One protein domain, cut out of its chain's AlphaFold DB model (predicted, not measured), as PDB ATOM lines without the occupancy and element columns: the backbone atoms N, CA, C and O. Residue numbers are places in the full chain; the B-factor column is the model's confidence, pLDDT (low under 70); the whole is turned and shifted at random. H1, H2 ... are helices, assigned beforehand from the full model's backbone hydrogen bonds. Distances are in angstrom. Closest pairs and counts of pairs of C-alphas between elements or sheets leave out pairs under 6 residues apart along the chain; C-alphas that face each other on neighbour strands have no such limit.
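What this domain is: This is residues 16 to 128 of the 132 residues of an uncharacterized protein of Clostridium senegalense (UniProt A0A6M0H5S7). One long helix, H4, runs almost the full length of the domain like the bar of a dumbbell, with a small helical lobe at each end. The first lobe is made by H1 and H2 packed on the first part of H4, with the short H3 near its start; the second is made by H5 and H7 packed on its last part, with the short H6 at the corner where H7 begins. The printed part has 113 residues with seven named helices, H1 to H7 in order, and no named strand; the class is all helix. The whole is loose, with a radius of gyration of the C-alphas of 17.6 A, and its outline, 56 by 28 by 22 A, is only just a rod.

Where its parts are: H1, residues 16 to 31, begins at C-alpha 16 (151.183, 126.784, 64.830) and is 22.6 A long from first to last C-alpha. H2 is residues 38 to 45 and H3 residues 49 to 54. H4, residues 57 to 88, measures 46.4 A from C-alpha 57 (151.523, 135.679, 57.801) to C-alpha 88 (116.678, 141.189, 88.010). H5 is residues 95 to 102 and H6 residues 106 to 111. H7, residues 113 to 127, is 21.2 A long and ends at C-alpha 127 (120.143, 126.199, 85.664).

How they stand to each other: H4 is the hub, touching four other helices. With residues 58 to 69 alone it touches H1, the same way at a tilt of 36 degrees, only just steep; the closest C-alphas, of Ile 22 and Val 62, are 6.7 A apart. H1 and H2 touch at a steep tilt of 64 degrees, opposite ways, with the C-alphas of Ala 25 and Val 41 closest at 6.0 A. H2 touches residues 62 to 66 of H4 alone, about perpendicular at 81 degrees; its closest C-alphas are those of Phe 38 and Leu 63, 7.0 A. H3 is close to H4 but not clearly touching, with the C-alphas of Ile 52 and Leu 58 closest at 6.5 A. Residues 78 to 86 of H4 alone touch H5, about perpendicular at 74 degrees, and the C-alphas of Ala 82 and Lys 101 come closest at 5.4 A. H5 touches H7, the C-alphas of Phe 95 and Ile 119 being closest at 6.4 A. H7 only just touches H4, with 3 pairs of C-alphas within 8 A. H6 and H7 touch only at the corner, and only just, with 3 pairs of C-alphas within 8 A; the closest are those of Val 109 and Lys 116, 5.4 A. H1, H2 and H3 are each apart from H5, H6 and H7. Every O i to N i+4 pair is within hydrogen-bond range in H1, H2, H3, H5, H6 and H7, and 27 of 28 are in H4.

The domain as a whole: The two C-alphas farthest apart, of Phe 50 and Asn 90, are 56.7 A apart. The printed part has no cut and no long link. Its mean pLDDT is 93.5, and residue 128 alone is under 70.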
ATOM      1  N   GLU A  16     152.398 127.167  64.113       93.81
ATOM      2  CA  GLU A  16     151.183 126.784  64.830       93.81
ATOM      3  C   GLU A  16     151.336 127.030  66.333       93.81
ATOM      4  O   GLU A  16     150.423 127.576  66.956       93.81
ATOM      5  N   GLU A  17     152.516 126.778  66.899       94.56
ATOM      6  CA  GLU A  17     152.877 127.183  68.258       94.56
ATOM      7  C   GLU A  17     152.710 128.696  68.447       94.56
ATOM      8  O   GLU A  17     152.059 129.143  69.395       94.56
ATOM      9  N   TYR A  18     153.209 129.505  67.502       95.50
ATOM     10  CA  TYR A  18     153.003 130.954  67.541       95.50
ATOM     11  C   TYR A  18     151.521 131.332  67.500       95.50
ATOM     12  O   TYR A  18     151.097 132.234  68.225       95.50
ATOM     13  N   LYS A  19     150.708 130.664  66.676       96.06
ATOM     14  CA  LYS A  19     149.263 130.923  66.600       96.06
ATOM     15  C   LYS A  19     148.553 130.602  67.916       96.06
ATOM     16  O   LYS A  19     147.699 131.382  68.347       96.06
ATOM     17  N   ILE A  20     148.905 129.490  68.562       96.06
ATOM     18  CA  ILE A  20     148.381 129.107  69.880       96.06
ATOM     19  C   ILE A  20     148.745 130.176  70.913       96.06
ATOM     20  O   ILE A  20     147.860 130.692  71.602       96.06
ATOM     21  N   ASP A  21     150.011 130.583  70.959       96.25
ATOM     22  CA  ASP A  21     150.479 131.613  71.886       96.25
ATOM     23  C   ASP A  21     149.802 132.965  71.654       96.25
ATOM     24  O   ASP A  21     149.430 133.640  72.613       96.25
ATOM     25  N   ILE A  22     149.593 133.361  70.394       97.12
ATOM     26  CA  ILE A  22     148.852 134.578  70.037       97.12
ATOM     27  C   ILE A  22     147.432 134.518  70.596       97.12
ATOM     28  O   ILE A  22     146.983 135.477  71.226       97.12
ATOM     29  N   ASN A  23     146.726 133.402  70.407       96.69
ATOM     30  CA  ASN A  23     145.368 133.243  70.925       96.69
ATOM     31  C   ASN A  23     145.336 133.332  72.455       96.69
ATOM     32  O   ASN A  23     144.481 134.023  73.012       96.69
ATOM     33  N   ASN A  24     146.285 132.681  73.127       96.31
ATOM     34  CA  ASN A  24     146.392 132.709  74.582       96.31
ATOM     35  C   ASN A  24     146.723 134.115  75.095       96.31
ATOM     36  O   ASN A  24     146.052 134.608  75.999       96.31
ATOM     37  N   ALA A  25     147.677 134.806  74.467       96.94
ATOM     38  CA  ALA A  25     148.047 136.168  74.826       96.94
ATOM     39  C   ALA A  25     146.876 137.142  74.653       96.94
ATOM     40  O   ALA A  25     146.653 137.992  75.514       96.94
ATOM     41  N   ILE A  26     146.099 137.022  73.569       96.75
ATOM     42  CA  ILE A  26     144.910 137.855  73.359       96.75
ATOM     43  C   ILE A  26     143.883 137.615  74.473       96.75
ATOM     44  O   ILE A  26     143.404 138.586  75.062       96.75
ATOM     45  N   LYS A  27     143.569 136.350  74.790       93.25
ATOM     46  CA  LYS A  27     142.642 136.004  75.880       93.25
ATOM     47  C   LYS A  27     143.115 136.567  77.217       93.25
ATOM     48  O   LYS A  27     142.337 137.204  77.915       93.25
ATOM     49  N   GLU A  28     144.391 136.393  77.544       94.75
ATOM     50  CA  GLU A  28     144.979 136.881  78.792       94.75
ATOM     51  C   GLU A  28     144.879 138.412  78.912       94.75
ATOM     52  O   GLU A  28     144.436 138.928  79.935       94.75
ATOM     53  N   ILE A  29     145.219 139.150  77.847       94.44
ATOM     54  CA  ILE A  29     145.093 140.619  77.806       94.44
ATOM     55  C   ILE A  29     143.643 141.044  78.069       94.44
ATOM     56  O   ILE A  29     143.400 141.981  78.831       94.44
ATOM     57  N   LEU A  30     142.675 140.374  77.436       91.06
ATOM     58  CA  LEU A  30     141.260 140.704  77.591       91.06
ATOM     59  C   LEU A  30     140.730 140.366  78.987       91.06
ATOM     60  O   LEU A  30     140.023 141.193  79.561       91.06
ATOM     61  N   ASN A  31     141.111 139.214  79.543       89.38
ATOM     62  CA  ASN A  31     140.732 138.785  80.893       89.38
ATOM     63  C   ASN A  31     141.286 139.731  81.964       89.38
ATOM     64  O   ASN A  31     140.601 140.042  82.933       89.38
ATOM     65  N   ASN A  32     142.484 140.273  81.742       92.44
ATOM     66  CA  ASN A  32     143.089 141.282  82.612       92.44
ATOM     67  C   ASN A  32     142.517 142.696  82.395       92.44
ATOM     68  O   ASN A  32     143.082 143.670  82.890       92.44
ATOM     69  N   ASN A  33     141.433 142.845  81.621       87.31
ATOM     70  CA  ASN A  33     140.818 144.125  81.257       87.31
ATOM     71  C   ASN A  33     141.784 145.138  80.609       87.31
ATOM     72  O   ASN A  33     141.527 146.342  80.600       87.31
ATOM     73  N   GLN A  34     142.874 144.664  80.004       90.38
ATOM     74  CA  GLN A  34     143.851 145.516  79.339       90.38
ATOM     75  C   GLN A  34     143.396 145.884  77.920       90.38
ATOM     76  O   GLN A  34     142.641 145.169  77.251       90.38
ATOM     77  N   ARG A  35     143.886 147.025  77.418       89.81
ATOM     78  CA  ARG A  35     143.628 147.451  76.037       89.81
ATOM     79  C   ARG A  35     144.344 146.519  75.060       89.81
ATOM     80  O   ARG A  35     145.572 146.518  74.969       89.81
ATOM     81  N   LEU A  36     143.569 145.800  74.249       94.00
ATOM     82  CA  LEU A  36     144.110 144.929  73.209       94.00
ATOM     83  C   LEU A  36     144.759 145.745  72.077       94.00
ATOM     84  O   LEU A  36     144.069 146.415  71.300       94.00
ATOM     85  N   SER A  37     146.087 145.662  71.977       94.94
ATOM     86  CA  SER A  37     146.902 146.309  70.944       94.94
ATOM     87  C   SER A  37     147.903 145.327  70.337       94.94
ATOM     88  O   SER A  37     148.362 144.407  71.013       94.94
ATOM     89  N   PHE A  38     148.257 145.539  69.066       94.75
ATOM     90  CA  PHE A  38     149.188 144.669  68.343       94.75
ATOM     91  C   PHE A  38     150.532 144.582  69.071       94.75
ATOM     92  O   PHE A  38     151.020 143.487  69.328       94.75
ATOM     93  N   ALA A  39     151.072 145.736  69.482       95.06
ATOM     94  CA  ALA A  39     152.337 145.840  70.205       95.06
ATOM     95  C   ALA A  39     152.355 145.000  71.494       95.06
ATOM     96  O   ALA A  39     153.345 144.333  71.784       95.06
ATOM     97  N   LEU A  40     151.252 144.991  72.250       95.88
ATOM     98  CA  LEU A  40     151.161 144.212  73.484       95.88
ATOM     99  C   LEU A  40     151.129 142.703  73.208       95.88
ATOM    100  O   LEU A  40     151.804 141.947  73.906       95.88
ATOM    101  N   VAL A  41     150.399 142.276  72.173       96.50
ATOM    102  CA  VAL A  41     150.315 140.862  71.770       96.50
ATOM    103  C   VAL A  41     151.683 140.351  71.315       96.50
ATOM    104  O   VAL A  41     152.178 139.367  71.862       96.50
ATOM    105  N   VAL A  42     152.342 141.043  70.378       95.62
ATOM    106  CA  VAL A  42     153.654 140.604  69.867       95.62
ATOM    107  C   VAL A  42     154.732 140.631  70.949       95.62
ATOM    108  O   VAL A  42     155.579 139.742  70.979       95.62
ATOM    109  N   LYS A  43     154.661 141.584  71.892       95.44
ATOM    110  CA  LYS A  43     155.556 141.630  73.056       95.44
ATOM    111  C   LYS A  43     155.361 140.415  73.964       95.44
ATOM    112  O   LYS A  43     156.351 139.809  74.364       95.44
ATOM    113  N   LYS A  44     154.114 140.040  74.274       94.88
ATOM    114  CA  LYS A  44     153.809 138.864  75.112       94.88
ATOM    115  C   LYS A  44     154.283 137.554  74.480       94.88
ATOM    116  O   LYS A  44     154.831 136.714  75.182       94.88
ATOM    117  N   VAL A  45     154.130 137.411  73.164       94.88
ATOM    118  CA  VAL A  45     154.499 136.190  72.420       94.88
ATOM    119  C   VAL A  45     155.969 136.199  71.958       94.88
ATOM    120  O   VAL A  45     156.460 135.225  71.396       94.88
ATOM    121  N   LYS A  46     156.712 137.284  72.215       94.06
ATOM    122  CA  LYS A  46     158.102 137.478  71.761       94.06
ATOM    123  C   LYS A  46     158.253 137.381  70.232       94.06
ATOM    124  O   LYS A  46     159.251 136.875  69.723       94.06
ATOM    125  N   ILE A  47     157.270 137.894  69.491       93.56
ATOM    126  CA  ILE A  47     157.339 138.011  68.029       93.56
ATOM    127  C   ILE A  47     158.173 139.247  67.688       93.56
ATOM    128  O   ILE A  47     157.747 140.385  67.890       93.56
ATOM    129  N   THR A  48     159.382 139.014  67.185       93.00
ATOM    130  CA  THR A  48     160.326 140.057  66.765       93.00
ATOM    131  C   THR A  48     160.215 140.330  65.259       93.00
ATOM    132  O   THR A  48     159.619 139.528  64.535       93.00
ATOM    133  N   PRO A  49     160.823 141.413  64.733       92.31
ATOM    134  CA  PRO A  49     160.911 141.629  63.287       92.31
ATOM    135  C   PRO A  49     161.532 140.445  62.534       92.31
ATOM    136  O   PRO A  49     161.075 140.109  61.450       92.31
ATOM    137  N   PHE A  50     162.508 139.755  63.135       92.12
ATOM    138  CA  PHE A  50     163.089 138.538  62.565       92.12
ATOM    139  C   PHE A  50     162.048 137.419  62.411       92.12
ATOM    140  O   PHE A  50     161.955 136.804  61.352       92.12
ATOM    141  N   VAL A  51     161.220 137.191  63.437       92.81
ATOM    142  CA  VAL A  51     160.134 136.196  63.389       92.81
ATOM    143  C   VAL A  51     159.085 136.577  62.345       92.81
ATOM    144  O   VAL A  51     158.633 135.712  61.606       92.81
ATOM    145  N   ILE A  52     158.731 137.862  62.236       92.25
ATOM    146  CA  ILE A  52     157.816 138.346  61.192       92.25
ATOM    147  C   ILE A  52     158.416 138.167  59.795       92.25
ATOM    148  O   ILE A  52     157.701 137.765  58.890       92.25
ATOM    149  N   ASN A  53     159.712 138.408  59.605       92.31
ATOM    150  CA  ASN A  53     160.358 138.179  58.312       92.31
ATOM    151  C   ASN A  53     160.371 136.689  57.944       92.31
ATOM    152  O   ASN A  53     160.189 136.345  56.780       92.31
ATOM    153  N   LYS A  54     160.545 135.808  58.937       92.38
ATOM    154  CA  LYS A  54     160.478 134.351  58.758       92.38
ATOM    155  C   LYS A  54     159.047 133.855  58.502       92.38
ATOM    156  O   LYS A  54     158.856 132.942  57.706       92.38
ATOM    157  N   TYR A  55     158.054 134.460  59.155       94.06
ATOM    158  CA  TYR A  55     156.634 134.111  59.048       94.06
ATOM    159  C   TYR A  55     155.756 135.366  58.855       94.06
ATOM    160  O   TYR A  55     155.052 135.784  59.786       94.06
ATOM    161  N   PRO A  56     155.745 135.980  57.655       92.75
ATOM    162  CA  PRO A  56     155.016 137.230  57.397       92.75
ATOM    163  C   PRO A  56     153.517 137.156  57.713       92.75
ATOM    164  O   PRO A  56     152.914 138.123  58.186       92.75
ATOM    165  N   GLN A  57     152.925 135.977  57.528       94.56
ATOM    166  CA  GLN A  57     151.523 135.679  57.801       94.56
ATOM    167  C   GLN A  57     151.123 135.866  59.274       94.56
ATOM    168  O   GLN A  57     149.946 136.095  59.557       94.56
ATOM    169  N   LEU A  58     152.073 135.834  60.220       94.94
ATOM    170  CA  LEU A  58     151.777 136.074  61.636       94.94
ATOM    171  C   LEU A  58     151.235 137.483  61.872       94.94
ATOM    172  O   LEU A  58     150.370 137.665  62.725       94.94
ATOM    173  N   ARG A  59     151.684 138.481  61.101       94.25
ATOM    174  CA  ARG A  59     151.178 139.853  61.237       94.25
ATOM    175  C   ARG A  59     149.677 139.914  60.961       94.25
ATOM    176  O   ARG A  59     148.933 140.459  61.774       94.25
ATOM    177  N   THR A  60     149.247 139.342  59.840       95.38
ATOM    178  CA  THR A  60     147.833 139.279  59.454       95.38
ATOM    179  C   THR A  60     147.039 138.462  60.466       95.38
ATOM    180  O   THR A  60     146.031 138.945  60.975       95.38
ATOM    181  N   TYR A  61     147.559 137.297  60.862       96.88
ATOM    182  CA  TYR A  61     146.914 136.433  61.850       96.88
ATOM    183  C   TYR A  61     146.657 137.149  63.184       96.88
ATOM    184  O   TYR A  61     145.553 137.072  63.722       96.88
ATOM    185  N   VAL A  62     147.639 137.891  63.714       96.50
ATOM    186  CA  VAL A  62     147.463 138.670  64.953       96.50
ATOM    187  C   VAL A  62     146.321 139.674  64.800       96.50
ATOM    188  O   VAL A  62     145.468 139.764  65.680       96.50
ATOM    189  N   LEU A  63     146.279 140.421  63.694       96.12
ATOM    190  CA  LEU A  63     145.255 141.445  63.471       96.12
ATOM    191  C   LEU A  63     143.852 140.841  63.338       96.12
ATOM    192  O   LEU A  63     142.913 141.333  63.970       96.12
ATOM    193  N   GLU A  64     143.714 139.760  62.574       96.94
ATOM    194  CA  GLU A  64     142.448 139.042  62.399       96.94
ATOM    195  C   GLU A  64     141.951 138.457  63.718       96.94
ATOM    196  O   GLU A  64     140.798 138.668  64.100       96.94
ATOM    197  N   ARG A  65     142.831 137.792  64.477       96.12
ATOM    198  CA  ARG A  65     142.466 137.240  65.786       96.12
ATOM    199  C   ARG A  65     142.116 138.330  66.782       96.12
ATOM    200  O   ARG A  65     141.139 138.186  67.511       96.12
ATOM    201  N   MET A  66     142.835 139.449  66.792       95.75
ATOM    202  CA  MET A  66     142.469 140.584  67.637       95.75
ATOM    203  C   MET A  66     141.077 141.129  67.307       95.75
ATOM    204  O   MET A  66     140.344 141.493  68.227       95.75
ATOM    205  N   LYS A  67     140.712 141.213  66.021       95.06
ATOM    206  CA  LYS A  67     139.368 141.631  65.600       95.06
ATOM    207  C   LYS A  67     138.321 140.627  66.078       95.06
ATOM    208  O   LYS A  67     137.391 141.025  66.774       95.06
ATOM    209  N   TYR A  68     138.545 139.344  65.806       94.00
ATOM    210  CA  TYR A  68     137.678 138.253  66.245       94.00
ATOM    211  C   TYR A  68     137.415 138.304  67.757       94.00
ATOM    212  O   TYR A  68     136.276 138.438  68.187       94.00
ATOM    213  N   TYR A  69     138.457 138.309  68.592       92.81
ATOM    214  CA  TYR A  69     138.275 138.310  70.047       92.81
ATOM    215  C   TYR A  69     137.635 139.598  70.591       92.81
ATOM    216  O   TYR A  69     136.986 139.564  71.637       92.81
ATOM    217  N   LYS A  70     137.774 140.737  69.900       90.56
ATOM    218  CA  LYS A  70     137.027 141.956  70.252       90.56
ATOM    219  C   LYS A  70     135.535 141.786  70.001       90.56
ATOM    220  O   LYS A  70     134.744 142.173  70.855       90.56
ATOM    221  N   GLU A  71     135.161 141.218  68.858       92.00
ATOM    222  CA  GLU A  71     133.761 140.935  68.525       92.00
ATOM    223  C   GLU A  71     133.152 139.960  69.536       92.00
ATOM    224  O   GLU A  71     132.086 140.237  70.086       92.00
ATOM    225  N   ILE A  72     133.886 138.898  69.871       92.56
ATOM    226  CA  ILE A  72     133.508 137.932  70.906       92.56
ATOM    227  C   ILE A  72     133.264 138.617  72.254       92.56
ATOM    228  O   ILE A  72     132.196 138.458  72.834       92.56
ATOM    229  N   ARG A  73     134.187 139.469  72.717       90.62
ATOM    230  CA  ARG A  73     134.016 140.200  73.985       90.62
ATOM    231  C   ARG A  73     132.777 141.100  73.988       90.62
ATOM    232  O   ARG A  73     132.131 141.259  75.022       90.62
ATOM    233  N   VAL A  74     132.448 141.718  72.852       91.81
ATOM    234  CA  VAL A  74     131.232 142.538  72.724       91.81
ATOM    235  C   VAL A  74     129.978 141.668  72.808       91.81
ATOM    236  O   VAL A  74     129.008 142.075  73.449       91.81
ATOM    237  N   ILE A  75     129.991 140.496  72.170       94.31
ATOM    238  CA  ILE A  75     128.899 139.518  72.224       94.31
ATOM    239  C   ILE A  75     128.705 139.020  73.659       94.31
ATOM    240  O   ILE A  75     127.597 139.136  74.179       94.31
ATOM    241  N   ASP A  76     129.773 138.564  74.313       94.31
ATOM    242  CA  ASP A  76     129.745 138.092  75.700       94.31
ATOM    243  C   ASP A  76     129.170 139.158  76.629       94.31
ATOM    244  O   ASP A  76     128.154 138.939  77.282       94.31
ATOM    245  N   GLY A  77     129.706 140.381  76.571       93.81
ATOM    246  CA  GLY A  77     129.208 141.479  77.394       93.81
ATOM    247  C   GLY A  77     127.762 141.889  77.084       93.81
ATOM    248  O   GLY A  77     127.112 142.525  77.916       93.81
ATOM    249  N   LYS A  78     127.215 141.590  75.897       95.69
ATOM    250  CA  LYS A  78     125.775 141.759  75.620       95.69
ATOM    251  C   LYS A  78     124.954 140.659  76.288       95.69
ATOM    252  O   LYS A  78     123.939 140.984  76.901       95.69
ATOM    253  N   ILE A  79     125.401 139.409  76.181       96.50
ATOM    254  CA  ILE A  79     124.733 138.243  76.766       96.50
ATOM    255  C   ILE A  79     124.719 138.348  78.291       96.50
ATOM    256  O   ILE A  79     123.645 138.253  78.881       96.50
ATOM    257  N   ASP A  80     125.848 138.668  78.921       95.31
ATOM    258  CA  ASP A  80     125.947 138.796  80.380       95.31
ATOM    259  C   ASP A  80     124.990 139.876  80.911       95.31
ATOM    260  O   ASP A  80     124.174 139.633  81.803       95.31
ATOM    261  N   ARG A  81     124.973 141.057  80.276       96.19
ATOM    262  CA  ARG A  81     124.032 142.135  80.632       96.19
ATOM    263  C   ARG A  81     122.572 141.758  80.388       96.19
ATOM    264  O   ARG A  81     121.692 142.231  81.108       96.19
ATOM    265  N   ALA A  82     122.282 140.976  79.350       96.44
ATOM    266  CA  ALA A  82     120.935 140.487  79.085       96.44
ATOM    267  C   ALA A  82     120.468 139.540  80.195       96.44
ATOM    268  O   ALA A  82     119.363 139.714  80.707       96.44
ATOM    269  N   VAL A  83     121.325 138.602  80.597       95.88
ATOM    270  CA  VAL A  83     121.071 137.641  81.677       95.88
ATOM    271  C   VAL A  83     120.815 138.369  82.987       95.88
ATOM    272  O   VAL A  83     119.766 138.166  83.593       95.88
ATOM    273  N   GLU A  84     121.700 139.291  83.376       94.88
ATOM    274  CA  GLU A  84     121.522 140.091  84.590       94.88
ATOM    275  C   GLU A  84     120.173 140.814  84.608       94.88
ATOM    276  O   GLU A  84     119.484 140.828  85.626       94.88
ATOM    277  N   LYS A  85     119.773 141.419  83.483       95.06
ATOM    278  CA  LYS A  85     118.494 142.130  83.387       95.06
ATOM    279  C   LYS A  85     117.294 141.192  83.492       95.06
ATOM    280  O   LYS A  85     116.304 141.582  84.101       95.06
ATOM    281  N   ILE A  86     117.357 140.008  82.884       94.50
ATOM    282  CA  ILE A  86     116.284 139.002  82.938       94.50
ATOM    283  C   ILE A  86     116.108 138.515  84.379       94.50
ATOM    284  O   ILE A  86     115.002 138.581  84.909       94.50
ATOM    285  N   ILE A  87     117.208 138.144  85.042       91.81
ATOM    286  CA  ILE A  87     117.200 137.691  86.439       91.81
ATOM    287  C   ILE A  87     116.672 138.795  87.364       91.81
ATOM    288  O   ILE A  87     115.773 138.548  88.161       91.81
ATOM    289  N   LYS A  88     117.160 140.037  87.219       93.38
ATOM    290  CA  LYS A  88     116.678 141.189  88.010       93.38
ATOM    291  C   LYS A  88     115.193 141.490  87.798       93.38
ATOM    292  O   LYS A  88     114.560 142.037  88.691       93.38
ATOM    293  N   SER A  89     114.650 141.148  86.630       92.88
ATOM    294  CA  SER A  89     113.225 141.325  86.313       92.88
ATOM    295  C   SER A  89     112.372 140.121  86.737       92.88
ATOM    296  O   SER A  89     111.180 140.103  86.450       92.88
ATOM    297  N   ASN A  90     112.968 139.116  87.395       89.44
ATOM    298  CA  ASN A  90     112.337 137.846  87.763       89.44
ATOM    299  C   ASN A  90     111.688 137.120  86.564       89.44
ATOM    300  O   ASN A  90     110.686 136.418  86.697       89.44
ATOM    301  N   GLU A  91     112.245 137.323  85.366       90.69
ATOM    302  CA  GLU A  91     111.814 136.667  84.134       90.69
ATOM    303  C   GLU A  91     112.524 135.308  83.980       90.69
ATOM    304  O   GLU A  91     113.665 135.121  84.408       90.69
ATOM    305  N   ASN A  92     111.885 134.358  83.292       89.81
ATOM    306  CA  ASN A  92     112.507 133.066  83.001       89.81
ATOM    307  C   ASN A  92     113.679 133.215  82.021       89.81
ATOM    308  O   ASN A  92     113.517 133.684  80.888       89.81
ATOM    309  N   LEU A  93     114.852 132.718  82.421       93.44
ATOM    310  CA  LEU A  93     116.045 132.695  81.581       93.44
ATOM    311  C   LEU A  93     115.921 131.633  80.478       93.44
ATOM    312  O   LEU A  93     116.275 130.465  80.644       93.44
ATOM    313  N   THR A  94     115.388 132.049  79.331       94.56
ATOM    314  CA  THR A  94     115.231 131.207  78.138       94.56
ATOM    315  C   THR A  94     116.090 131.704  76.982       94.56
ATOM    316  O   THR A  94     116.484 132.869  76.932       94.56
ATOM    317  N   PHE A  95     116.333 130.824  76.007       94.38
ATOM    318  CA  PHE A  95     117.075 131.150  74.785       94.38
ATOM    319  C   PHE A  95     116.486 132.369  74.065       94.38
ATOM    320  O   PHE A  95     117.202 133.310  73.726       94.38
ATOM    321  N   MET A  96     115.158 132.386  73.922       94.38
ATOM    322  CA  MET A  96     114.426 133.483  73.290       94.38
ATOM    323  C   MET A  96     114.509 134.779  74.094       94.38
ATOM    324  O   MET A  96     114.686 135.847  73.508       94.38
ATOM    325  N   ALA A  97     114.412 134.696  75.425       94.00
ATOM    326  CA  ALA A  97     114.526 135.869  76.283       94.00
ATOM    327  C   ALA A  97     115.910 136.520  76.147       94.00
ATOM    328  O   ALA A  97     115.991 137.729  75.930       94.00
ATOM    329  N   ILE A  98     116.989 135.727  76.181       95.88
ATOM    330  CA  ILE A  98     118.361 136.234  76.021       95.88
ATOM    331  C   ILE A  98     118.556 136.840  74.627       95.88
ATOM    332  O   ILE A  98     119.003 137.983  74.529       95.88
ATOM    333  N   ALA A  99     118.184 136.126  73.558       95.69
ATOM    334  CA  ALA A  99     118.328 136.615  72.184       95.69
ATOM    335  C   ALA A  99     117.598 137.953  71.975       95.69
ATOM    336  O   ALA A  99     118.190 138.919  71.484       95.69
ATOM    337  N   LYS A 100     116.345 138.046  72.449       94.88
ATOM    338  CA  LYS A 100     115.531 139.268  72.396       94.88
ATOM    339  C   LYS A 100     116.168 140.410  73.186       94.88
ATOM    340  O   LYS A 100     116.275 141.519  72.670       94.88
ATOM    341  N   LYS A 101     116.622 140.159  74.418       95.00
ATOM    342  CA  LYS A 101     117.229 141.188  75.284       95.00
ATOM    343  C   LYS A 101     118.590 141.667  74.752       95.00
ATOM    344  O   LYS A 101     118.946 142.822  74.971       95.00
ATOM    345  N   CYS A 102     119.319 140.815  74.027       94.94
ATOM    346  CA  CYS A 102     120.554 141.172  73.316       94.94
ATOM    347  C   CYS A 102     120.314 141.945  72.008       94.94
ATOM    348  O   CYS A 102     121.259 142.528  71.468       94.94
ATOM    349  N   GLY A 103     119.082 141.940  71.487       94.62
ATOM    350  CA  GLY A 103     118.741 142.506  70.181       94.62
ATOM    351  C   GLY A 103     119.239 141.668  68.999       94.62
ATOM    352  O   GLY A 103     119.439 142.210  67.915       94.62
ATOM    353  N   PHE A 104     119.484 140.370  69.194       94.81
ATOM    354  CA  PHE A 104     119.863 139.477  68.102       94.81
ATOM    355  C   PHE A 104     118.613 138.971  67.381       94.81
ATOM    356  O   PHE A 104     117.664 138.511  68.017       94.81
ATOM    357  N   SER A 105     118.614 139.022  66.046       94.56
ATOM    358  CA  SER A 105     117.594 138.325  65.261       94.56
ATOM    359  C   SER A 105     117.823 136.816  65.335       94.56
ATOM    360  O   SER A 105     118.961 136.366  65.480       94.56
ATOM    361  N   LEU A 106     116.758 136.021  65.193       91.00
ATOM    362  CA  LEU A 106     116.884 134.561  65.160       91.00
ATOM    363  C   LEU A 106     117.844 134.099  64.065       91.00
ATOM    364  O   LEU A 106     118.701 133.263  64.323       91.00
ATOM    365  N   ASP A 107     117.767 134.711  62.884       94.25
ATOM    366  CA  ASP A 107     118.692 134.446  61.781       94.25
ATOM    367  C   ASP A 107     120.161 134.674  62.183       94.25
ATOM    368  O   ASP A 107     121.011 133.820  61.938       94.25
ATOM    369  N   THR A 108     120.452 135.773  62.892       92.94
ATOM    370  CA  THR A 108     121.806 136.065  63.396       92.94
ATOM    371  C   THR A 108     122.274 134.996  64.374       92.94
ATOM    372  O   THR A 108     123.411 134.538  64.285       92.94
ATOM    373  N   VAL A 109     121.408 134.590  65.306       93.25
ATOM    374  CA  VAL A 109     121.754 133.577  66.309       93.25
ATOM    375  C   VAL A 109     121.997 132.222  65.648       93.25
ATOM    376  O   VAL A 109     122.963 131.555  65.989       93.25
ATOM    377  N   TYR A 110     121.173 131.810  64.683       90.31
ATOM    378  CA  TYR A 110     121.338 130.510  64.027       90.31
ATOM    379  C   TYR A 110     122.525 130.457  63.062       90.31
ATOM    380  O   TYR A 110     123.122 129.392  62.921       90.31
ATOM    381  N   LYS A 111     122.892 131.579  62.427       94.31
ATOM    382  CA  LYS A 111     124.067 131.663  61.544       94.31
ATOM    383  C   LYS A 111     125.382 131.852  62.297       94.31
ATOM    384  O   LYS A 111     126.433 131.509  61.768       94.31
ATOM    385  N   ASN A 112     125.344 132.414  63.504       93.25
ATOM    386  CA  ASN A 112     126.528 132.611  64.329       93.25
ATOM    387  C   ASN A 112     126.592 131.543  65.426       93.25
ATOM    388  O   ASN A 112     126.013 131.697  66.503       93.25
ATOM    389  N   GLU A 113     127.326 130.469  65.136       93.44
ATOM    390  CA  GLU A 113     127.487 129.320  66.031       93.44
ATOM    391  C   GLU A 113     127.974 129.733  67.424       93.44
ATOM    392  O   GLU A 113     127.413 129.289  68.422       93.44
ATOM    393  N   TYR A 114     128.904 130.689  67.503       94.31
ATOM    394  CA  TYR A 114     129.390 131.200  68.781       94.31
ATOM    395  C   TYR A 114     128.273 131.826  69.628       94.31
ATOM    396  O   TYR A 114     128.143 131.507  70.808       94.31
ATOM    397  N   ILE A 115     127.441 132.703  69.044       94.69
ATOM    398  CA  ILE A 115     126.313 133.319  69.768       94.69
ATOM    399  C   ILE A 115     125.357 132.231  70.262       94.69
ATOM    400  O   ILE A 115     124.948 132.250  71.424       94.69
ATOM    401  N   LYS A 116     125.006 131.279  69.392       95.56
ATOM    402  CA  LYS A 116     124.104 130.172  69.724       95.56
ATOM    403  C   LYS A 116     124.630 129.352  70.900       95.56
ATOM    404  O   LYS A 116     123.906 129.163  71.878       95.56
ATOM    405  N   GLU A 117     125.870 128.883  70.815       95.94
ATOM    406  CA  GLU A 117     126.500 128.068  71.855       95.94
ATOM    407  C   GLU A 117     126.651 128.836  73.160       95.94
ATOM    408  O   GLU A 117     126.325 128.313  74.225       95.94
ATOM    409  N   LYS A 118     127.074 130.102  73.092       95.75
ATOM    410  CA  LYS A 118     127.228 130.942  74.277       95.75
ATOM    411  C   LYS A 118     125.903 131.102  75.022       95.75
ATOM    412  O   LYS A 118     125.878 130.896  76.231       95.75
ATOM    413  N   ILE A 119     124.800 131.386  74.321       95.50
ATOM    414  CA  ILE A 119     123.469 131.486  74.942       95.50
ATOM    415  C   ILE A 119     123.071 130.159  75.603       95.50
ATOM    416  O   ILE A 119     122.579 130.163  76.732       95.50
ATOM    417  N   ILE A 120     123.283 129.024  74.927       94.38
ATOM    418  CA  ILE A 120     122.967 127.693  75.469       94.38
ATOM    419  C   ILE A 120     123.766 127.428  76.750       94.38
ATOM    420  O   ILE A 120     123.177 127.079  77.775       94.38
ATOM    421  N   ASN A 121     125.081 127.646  76.714       94.38
ATOM    422  CA  ASN A 121     125.968 127.431  77.855       94.38
ATOM    423  C   ASN A 121     125.576 128.313  79.040       94.38
ATOM    424  O   ASN A 121     125.428 127.813  80.151       94.38
ATOM    425  N   THR A 122     125.285 129.591  78.795       93.56
ATOM    426  CA  THR A 122     124.820 130.516  79.831       93.56
ATOM    427  C   THR A 122     123.525 130.041  80.497       93.56
ATOM    428  O   THR A 122     123.395 130.131  81.718       93.56
ATOM    429  N   ILE A 123     122.570 129.491  79.741       93.00
ATOM    430  CA  ILE A 123     121.343 128.918  80.322       93.00
ATOM    431  C   ILE A 123     121.672 127.701  81.189       93.00
ATOM    432  O   ILE A 123     121.124 127.570  82.280       93.00
ATOM    433  N   ILE A 124     122.543 126.807  80.716       92.19
ATOM    434  CA  ILE A 124     122.939 125.597  81.453       92.19
ATOM    435  C   ILE A 124     123.635 125.968  82.766       92.19
ATOM    436  O   ILE A 124     123.300 125.414  83.812       92.19
ATOM    437  N   GLU A 125     124.572 126.915  82.729       90.19
ATOM    438  CA  GLU A 125     125.314 127.395  83.899       90.19
ATOM    439  C   GLU A 125     124.384 127.984  84.965       90.19
ATOM    440  O   GLU A 125     124.543 127.680  86.142       90.19
ATOM    441  N   ASN A 126     123.363 128.739  84.551       85.94
ATOM    442  CA  ASN A 126     122.391 129.356  85.458       85.94
ATOM    443  C   ASN A 126     121.254 128.410  85.895       85.94
ATOM    444  O   ASN A 126     120.503 128.738  86.810       85.94
ATOM    445  N   LYS A 127     121.104 127.241  85.258       79.81
ATOM    446  CA  LYS A 127     120.143 126.199  85.664       79.81
ATOM    447  C   LYS A 127     120.711 125.204  86.671       79.81
ATOM    448  O   LYS A 127     119.939 124.449  87.262       79.81
ATOM    449  N   LYS A 128     122.034 125.148  86.853       61.88
ATOM    450  CA  LYS A 128     122.636 124.292  87.880       61.88
ATOM    451  C   LYS A 128     122.218 124.828  89.256       61.88
ATOM    452  O   LYS A 128     122.505 125.990  89.542       61.88
TER     453      LYS A 128